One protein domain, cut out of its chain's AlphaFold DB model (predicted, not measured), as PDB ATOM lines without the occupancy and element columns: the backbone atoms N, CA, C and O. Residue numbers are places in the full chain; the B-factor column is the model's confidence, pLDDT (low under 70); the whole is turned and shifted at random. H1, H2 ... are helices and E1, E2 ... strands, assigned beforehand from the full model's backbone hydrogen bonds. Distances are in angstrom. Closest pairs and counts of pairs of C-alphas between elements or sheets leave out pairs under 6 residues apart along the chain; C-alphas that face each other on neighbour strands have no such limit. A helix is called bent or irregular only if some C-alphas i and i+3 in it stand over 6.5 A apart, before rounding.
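Overview. This is residues 94 to 151 of the 248 residues of an uncharacterized protein of Methyloceanibacter methanicus (UniProt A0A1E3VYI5). A long hairpin, E2 and E3, with short E1 beside E3 makes a narrow antiparallel sheet, ordered E1, E3, E2; the unnamed stretch 108 to 130 runs back over one face, and short H1 lies near one end. The 58 printed residues, under half in named elements, run H1, E1, E2, E3: mixed class. The rod, 36 by 17 by 16 A, is only just compact, close to loose, with a radius of gyration of the C-alphas of 12.2 A.

Along the chain. Find C-alpha 94 at (152.103, 117.822, 152.286), where H1, residues 94 to 99, begins; it is only just irregular, C-alphas 95 and 98 being 7.0 A apart. Next come E1, 105 to 107, E2, 131 to 137, 19.6 A, and E3, 143 to 150, 20.3 A, ending at (150.397, 126.049, 159.303).

Arrangement. Look between E3 and E2, antiparallel at 169 degrees: N 136 and O 145 are 2.9 A apart. Between E1 and E3, antiparallel at 163 degrees, N 106 and O 146 are 2.9 A apart. H1 only grazes the sheet with residues 96 to 99; its closest C-alpha pair with E3 is Glu 97 and Leu 150, 7.4 A. In H1, 0 of 2 O i to N i+4 pairs and 1 of 3 O i to N i+3 pairs are within hydrogen-bond range.

Size, cuts and confidence. The C-alphas farthest apart, Lys 94 and Ser 140, are 38.0 A apart. The link E1 to E2 is long; the printed part has no cut, and no printed residue is under 70 in pLDDT.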
ATOM      1  N   LYS A  94     151.247 118.889 152.848       87.50
ATOM      2  CA  LYS A  94     152.103 117.822 152.286       87.50
ATOM      3  C   LYS A  94     153.527 118.292 152.012       87.50
ATOM      4  O   LYS A  94     154.437 117.461 151.932       87.50
ATOM      5  N   VAL A  95     153.712 119.592 151.809       89.00
ATOM      6  CA  VAL A  95     155.012 120.218 151.574       89.00
ATOM      7  C   VAL A  95     155.589 120.733 152.889       89.00
ATOM      8  O   VAL A  95     156.781 120.532 153.149       89.00
ATOM      9  N   LEU A  96     154.756 121.360 153.721       92.31
ATOM     10  CA  LEU A  96     155.209 122.200 154.828       92.31
ATOM     11  C   LEU A  96     155.174 121.529 156.212       92.31
ATOM     12  O   LEU A  96     156.052 121.819 157.023       92.31
ATOM     13  N   GLU A  97     154.304 120.542 156.470       91.56
ATOM     14  CA  GLU A  97     154.192 119.880 157.792       91.56
ATOM     15  C   GLU A  97     155.524 119.285 158.275       91.56
ATOM     16  O   GLU A  97     155.817 119.235 159.467       91.56
ATOM     17  N   SER A  98     156.378 118.845 157.346       94.31
ATOM     18  CA  SER A  98     157.683 118.263 157.687       94.31
ATOM     19  C   SER A  98     158.666 119.248 158.335       94.31
ATOM     20  O   SER A  98     159.691 118.815 158.875       94.31
ATOM     21  N   PHE A  99     158.368 120.548 158.278       95.44
ATOM     22  CA  PHE A  99     159.153 121.618 158.888       95.44
ATOM     23  C   PHE A  99     158.637 122.026 160.275       95.44
ATOM     24  O   PHE A  99     159.367 122.718 160.989       95.44
ATOM     25  N   LEU A 100     157.449 121.562 160.684       94.69
ATOM     26  CA  LEU A 100     156.927 121.805 162.026       94.69
ATOM     27  C   LEU A 100     157.859 121.209 163.094       94.69
ATOM     28  O   LEU A 100     158.503 120.166 162.887       94.69
ATOM     29  N   PRO A 101     157.972 121.857 164.267       94.38
ATOM     30  CA  PRO A 101     158.701 121.281 165.382       94.38
ATOM     31  C   PRO A 101     158.021 119.986 165.844       94.38
ATOM     32  O   PRO A 101     156.844 119.743 165.619       94.38
ATOM     33  N   LYS A 102     158.783 119.130 166.531       93.81
ATOM     34  CA  LYS A 102     158.269 117.830 166.997       93.81
ATOM     35  C   LYS A 102     157.080 117.940 167.952       93.81
ATOM     36  O   LYS A 102     156.279 117.019 167.992       93.81
ATOM     37  N   GLU A 103     157.054 119.009 168.736       94.69
ATOM     38  CA  GLU A 103     155.981 119.350 169.668       94.69
ATOM     39  C   GLU A 103     155.487 120.744 169.237       94.69
ATOM     40  O   GLU A 103     156.096 121.744 169.643       94.69
ATOM     41  N   PRO A 104     154.514 120.815 168.308       93.38
ATOM     42  CA  PRO A 104     154.016 122.074 167.751       93.38
ATOM     43  C   PRO A 104     153.152 122.864 168.725       93.38
ATOM     44  O   PRO A 104     153.131 124.080 168.634       93.38
ATOM     45  N   GLU A 105     152.555 122.208 169.712       95.19
ATOM     46  CA  GLU A 105     151.652 122.822 170.684       95.19
ATOM     47  C   GLU A 105     152.042 122.458 172.126       95.19
ATOM     48  O   GLU A 105     152.762 121.478 172.369       95.19
ATOM     49  N   GLY A 106     151.560 123.229 173.101       94.81
ATOM     50  CA  GLY A 106     151.636 122.841 174.507       94.81
ATOM     51  C   GLY A 106     151.040 123.845 175.491       94.81
ATOM     52  O   GLY A 106     151.322 125.036 175.422       94.81
ATOM     53  N   GLU A 107     150.312 123.320 176.479       96.38
ATOM     54  CA  GLU A 107     149.772 124.051 177.634       96.38
ATOM     55  C   GLU A 107     150.628 123.820 178.896       96.38
ATOM     56  O   GLU A 107     151.070 122.697 179.171       96.38
ATOM     57  N   PHE A 108     150.840 124.865 179.701       96.44
ATOM     58  CA  PHE A 108     151.665 124.826 180.914       96.44
ATOM     59  C   PHE A 108     151.048 125.613 182.071       96.44
ATOM     60  O   PHE A 108     150.257 126.532 181.884       96.44
ATOM     61  N   GLU A 109     151.474 125.287 183.291       97.06
ATOM     62  CA  GLU A 109     151.095 126.037 184.493       97.06
ATOM     63  C   GLU A 109     151.962 127.300 184.681       97.06
ATOM     64  O   GLU A 109     153.123 127.365 184.257       97.06
ATOM     65  N   ASP A 110     151.427 128.293 185.402       97.38
ATOM     66  CA  ASP A 110     152.111 129.571 185.651       97.38
ATOM     67  C   ASP A 110     153.494 129.379 186.310       97.38
ATOM     68  O   ASP A 110     153.642 128.828 187.406       97.38
ATOM     69  N   GLY A 111     154.530 129.868 185.627       95.88
ATOM     70  CA  GLY A 111     155.931 129.817 186.042       95.88
ATOM     71  C   GLY A 111     156.709 128.584 185.574       95.88
ATOM     72  O   GLY A 111     157.907 128.504 185.861       95.88
ATOM     73  N   GLU A 112     156.082 127.643 184.860       97.38
ATOM     74  CA  GLU A 112     156.735 126.414 184.388       97.38
ATOM     75  C   GLU A 112     157.669 126.657 183.195       97.38
ATOM     76  O   GLU A 112     158.811 126.181 183.185       97.38
ATOM     77  N   LYS A 113     157.197 127.414 182.200       97.25
ATOM     78  CA  LYS A 113     157.897 127.657 180.933       97.25
ATOM     79  C   LYS A 113     158.036 129.139 180.632       97.25
ATOM     80  O   LYS A 113     157.128 129.930 180.869       97.25
ATOM     81  N   LYS A 114     159.181 129.526 180.078       96.38
ATOM     82  CA  LYS A 114     159.372 130.835 179.442       96.38
ATOM     83  C   LYS A 114     159.304 130.679 177.931       96.38
ATOM     84  O   LYS A 114     159.558 129.600 177.411       96.38
ATOM     85  N   ASP A 115     159.088 131.785 177.231       94.00
ATOM     86  CA  ASP A 115     159.109 131.830 175.764       94.00
ATOM     87  C   ASP A 115     160.409 131.244 175.163       94.00
ATOM     88  O   ASP A 115     160.388 130.547 174.156       94.00
ATOM     89  N   SER A 116     161.550 131.409 175.843       95.62
ATOM     90  CA  SER A 116     162.829 130.814 175.418       95.62
ATOM     91  C   SER A 116     162.914 129.287 175.551       95.62
ATOM     92  O   SER A 116     163.901 128.700 175.109       95.62
ATOM     93  N   ASP A 117     161.951 128.662 176.233       96.06
ATOM     94  CA  ASP A 117     161.914 127.225 176.524       96.06
ATOM     95  C   ASP A 117     160.977 126.443 175.586       96.06
ATOM     96  O   ASP A 117     160.933 125.211 175.675       96.06
ATOM     97  N   ILE A 118     160.235 127.144 174.722       96.38
ATOM     98  CA  ILE A 118     159.368 126.586 173.675       96.38
ATOM     99  C   ILE A 118     160.037 126.758 172.300       96.38
ATOM    100  O   ILE A 118     161.004 127.522 172.178       96.38
ATOM    101  N   PRO A 119     159.611 126.019 171.260       97.00
ATOM    102  CA  PRO A 119     160.207 126.155 169.939       97.00
ATOM    103  C   PRO A 119     160.124 127.603 169.423       97.00
ATOM    104  O   PRO A 119     159.155 128.329 169.662       97.00
ATOM    105  N   ALA A 120     161.186 128.033 168.744       95.12
ATOM    106  CA  ALA A 120     161.205 129.317 168.051       95.12
ATOM    107  C   ALA A 120     160.355 129.244 166.774       95.12
ATOM    108  O   ALA A 120     160.058 128.149 166.298       95.12
ATOM    109  N   ALA A 121     160.033 130.408 166.205       94.31
ATOM    110  CA  ALA A 121     159.381 130.497 164.902       94.31
ATOM    111  C   ALA A 121     160.125 129.663 163.844       94.31
ATOM    112  O   ALA A 121     161.366 129.627 163.809       94.31
ATOM    113  N   VAL A 122     159.351 128.984 163.002       95.56
ATOM    114  CA  VAL A 122     159.868 128.154 161.917       95.56
ATOM    115  C   VAL A 122     160.504 129.067 160.868       95.56
ATOM    116  O   VAL A 122     159.954 130.098 160.506       95.56
ATOM    117  N   THR A 123     161.722 128.736 160.434       94.75
ATOM    118  CA  THR A 123     162.449 129.514 159.419       94.75
ATOM    119  C   THR A 123     163.284 128.611 158.516       94.75
ATOM    120  O   THR A 123     163.724 127.532 158.928       94.75
ATOM    121  N   GLY A 124     163.580 129.078 157.301       93.25
ATOM    122  CA  GLY A 124     164.401 128.357 156.323       93.25
ATOM    123  C   GLY A 124     163.656 127.254 155.570       93.25
ATOM    124  O   GLY A 124     164.281 126.292 155.111       93.25
ATOM    125  N   THR A 125     162.342 127.387 155.461       93.38
ATOM    126  CA  THR A 125     161.441 126.503 154.721       93.38
ATOM    127  C   THR A 125     161.263 127.006 153.277       93.38
ATOM    128  O   THR A 125     161.900 127.991 152.881       93.38
ATOM    129  N   PRO A 126     160.473 126.320 152.429       91.69
ATOM    130  CA  PRO A 126     160.088 126.852 151.125       91.69
ATOM    131  C   PRO A 126     159.335 128.186 151.207       91.69
ATOM    132  O   PRO A 126     159.542 129.018 150.323       91.69
ATOM    133  N   ASP A 127     158.532 128.386 152.255       91.31
ATOM    134  CA  ASP A 127     157.850 129.640 152.563       91.31
ATOM    135  C   ASP A 127     157.640 129.766 154.080       91.31
ATOM    136  O   ASP A 127     156.840 129.043 154.669       91.31
ATOM    137  N   ASP A 128     158.405 130.657 154.717       92.56
ATOM    138  CA  ASP A 128     158.336 130.878 156.166       92.56
ATOM    139  C   ASP A 128     157.056 131.627 156.580       92.56
ATOM    140  O   ASP A 128     156.758 131.659 157.768       92.56
ATOM    141  N   GLY A 129     156.332 132.237 155.628       88.31
ATOM    142  CA  GLY A 129     155.071 132.935 155.893       88.31
ATOM    143  C   GLY A 129     153.949 131.992 156.314       88.31
ATOM    144  O   GLY A 129     153.181 132.341 157.187       88.31
ATOM    145  N   CYS A 130     153.949 130.763 155.798       91.44
ATOM    146  CA  CYS A 130     152.941 129.741 156.085       91.44
ATOM    147  C   CYS A 130     153.000 129.133 157.497       91.44
ATOM    148  O   CYS A 130     152.393 128.091 157.727       91.44
ATOM    149  N   PHE A 131     153.811 129.669 158.409       91.88
ATOM    150  CA  PHE A 131     153.955 129.127 159.757       91.88
ATOM    151  C   PHE A 131     153.614 130.196 160.779       91.88
ATOM    152  O   PHE A 131     154.417 131.103 161.028       91.88
ATOM    153  N   GLU A 132     152.480 130.025 161.442       89.94
ATOM    154  CA  GLU A 132     152.107 130.872 162.558       89.94
ATOM    155  C   GLU A 132     152.736 130.365 163.864       89.94
ATOM    156  O   GLU A 132     152.981 129.171 164.058       89.94
ATOM    157  N   ARG A 133     153.057 131.294 164.771       92.56
ATOM    158  CA  ARG A 133     153.450 130.980 166.146       92.56
ATOM    159  C   ARG A 133     152.674 131.852 167.119       92.56
ATOM    160  O   ARG A 133     153.089 132.983 167.401       92.56
ATOM    161  N   GLU A 134     151.655 131.268 167.722       90.50
ATOM    162  CA  GLU A 134     150.875 131.888 168.780       90.50
ATOM    163  C   GLU A 134     151.437 131.532 170.159       90.50
ATOM    164  O   GLU A 134     151.850 130.401 170.427       90.50
ATOM    165  N   VAL A 135     151.499 132.520 171.057       92.88
ATOM    166  CA  VAL A 135     151.923 132.309 172.449       92.88
ATOM    167  C   VAL A 135     151.046 133.119 173.386       92.88
ATOM    168  O   VAL A 135     151.147 134.347 173.447       92.88
ATOM    169  N   GLU A 136     150.261 132.423 174.200       91.31
ATOM    170  CA  GLU A 136     149.545 133.026 175.314       91.31
ATOM    171  C   GLU A 136     150.447 133.053 176.556       91.31
ATOM    172  O   GLU A 136     151.051 132.050 176.951       91.31
ATOM    173  N   LEU A 137     150.541 134.215 177.206       93.56
ATOM    174  CA  LEU A 137     151.327 134.398 178.424       93.56
ATOM    175  C   LEU A 137     150.423 134.648 179.633       93.56
ATOM    176  O   LEU A 137     149.467 135.419 179.569       93.56
ATOM    177  N   TYR A 138     150.797 134.086 180.780       91.50
ATOM    178  CA  TYR A 138     150.295 134.547 182.073       91.50
ATOM    179  C   TYR A 138     150.786 135.971 182.382       91.50
ATOM    180  O   TYR A 138     151.812 136.419 181.870       91.50
ATOM    181  N   GLU A 139     150.137 136.654 183.333       92.88
ATOM    182  CA  GLU A 139     150.581 137.969 183.835       92.88
ATOM    183  C   GLU A 139     152.028 137.961 184.369       92.88
ATOM    184  O   GLU A 139     152.715 138.985 184.367       92.88
ATOM    185  N   SER A 140     152.518 136.802 184.818       94.19
ATOM    186  CA  SER A 140     153.904 136.610 185.252       94.19
ATOM    187  C   SER A 140     154.928 136.705 184.109       94.19
ATOM    188  O   SER A 140     156.131 136.821 184.371       94.19
ATOM    189  N   GLY A 141     154.467 136.642 182.855       94.25
ATOM    190  CA  GLY A 141     155.275 136.531 181.640       94.25
ATOM    191  C   GLY A 141     155.733 135.105 181.318       94.25
ATOM    192  O   GLY A 141     156.597 134.933 180.458       94.25
ATOM    193  N   SER A 142     155.224 134.092 182.028       96.94
ATOM    194  CA  SER A 142     155.418 132.682 181.668       96.94
ATOM    195  C   SER A 142     154.404 132.234 180.614       96.94
ATOM    196  O   SER A 142     153.342 132.840 180.486       96.94
ATOM    197  N   VAL A 143     154.748 131.202 179.846       96.69
ATOM    198  CA  VAL A 143     153.884 130.648 178.794       96.69
ATOM    199  C   VAL A 143     152.732 129.891 179.442       96.69
ATOM    200  O   VAL A 143     152.978 129.012 180.267       96.69
ATOM    201  N   LYS A 144     151.506 130.248 179.062       95.25
ATOM    202  CA  LYS A 144     150.282 129.507 179.366       95.25
ATOM    203  C   LYS A 144     150.033 128.446 178.306       95.25
ATOM    204  O   LYS A 144     149.838 127.286 178.643       95.25
ATOM    205  N   GLU A 145     150.118 128.845 177.046       94.88
ATOM    206  CA  GLU A 145     149.897 127.987 175.889       94.88
ATOM    207  C   GLU A 145     150.738 128.499 174.718       94.88
ATOM    208  O   GLU A 145     151.024 129.698 174.632       94.88
ATOM    209  N   TYR A 146     151.193 127.598 173.855       95.06
ATOM    210  CA  TYR A 146     151.723 127.969 172.548       95.06
ATOM    211  C   TYR A 146     151.250 126.986 171.494       95.06
ATOM    212  O   TYR A 146     151.081 125.801 171.787       95.06
ATOM    213  N   GLU A 147     151.168 127.481 170.269       93.81
ATOM    214  CA  GLU A 147     150.891 126.696 169.079       93.81
ATOM    215  C   GLU A 147     151.788 127.175 167.934       93.81
ATOM    216  O   GLU A 147     152.130 128.355 167.826       93.81
ATOM    217  N   ILE A 148     152.258 126.226 167.131       92.38
ATOM    218  CA  ILE A 148     152.983 126.454 165.888       92.38
ATOM    219  C   ILE A 148     152.298 125.599 164.834       92.38
ATOM    220  O   ILE A 148     152.536 124.389 164.772       92.38
ATOM    221  N   GLY A 149     151.454 126.247 164.044       89.75
ATOM    222  CA  GLY A 149     150.642 125.634 163.005       89.75
ATOM    223  C   GLY A 149     151.133 125.974 161.606       89.75
ATOM    224  O   GLY A 149     152.138 126.670 161.422       89.75
ATOM    225  N   LEU A 150     150.426 125.431 160.620       88.25
ATOM    226  CA  LEU A 150     150.397 126.049 159.303       88.25
ATOM    227  C   LEU A 150     149.288 127.085 159.320       88.25
ATOM    228  O   LEU A 150     148.230 126.809 159.869       88.25
ATOM    229  N   ASP A 151     149.585 128.232 158.739       83.00
ATOM    230  CA  ASP A 151     148.636 129.318 158.553       83.00
ATOM    231  C   ASP A 151     147.807 128.971 157.310       83.00
ATOM    232  O   ASP A 151     148.301 129.066 156.180       83.00
TER     233      ASP A 151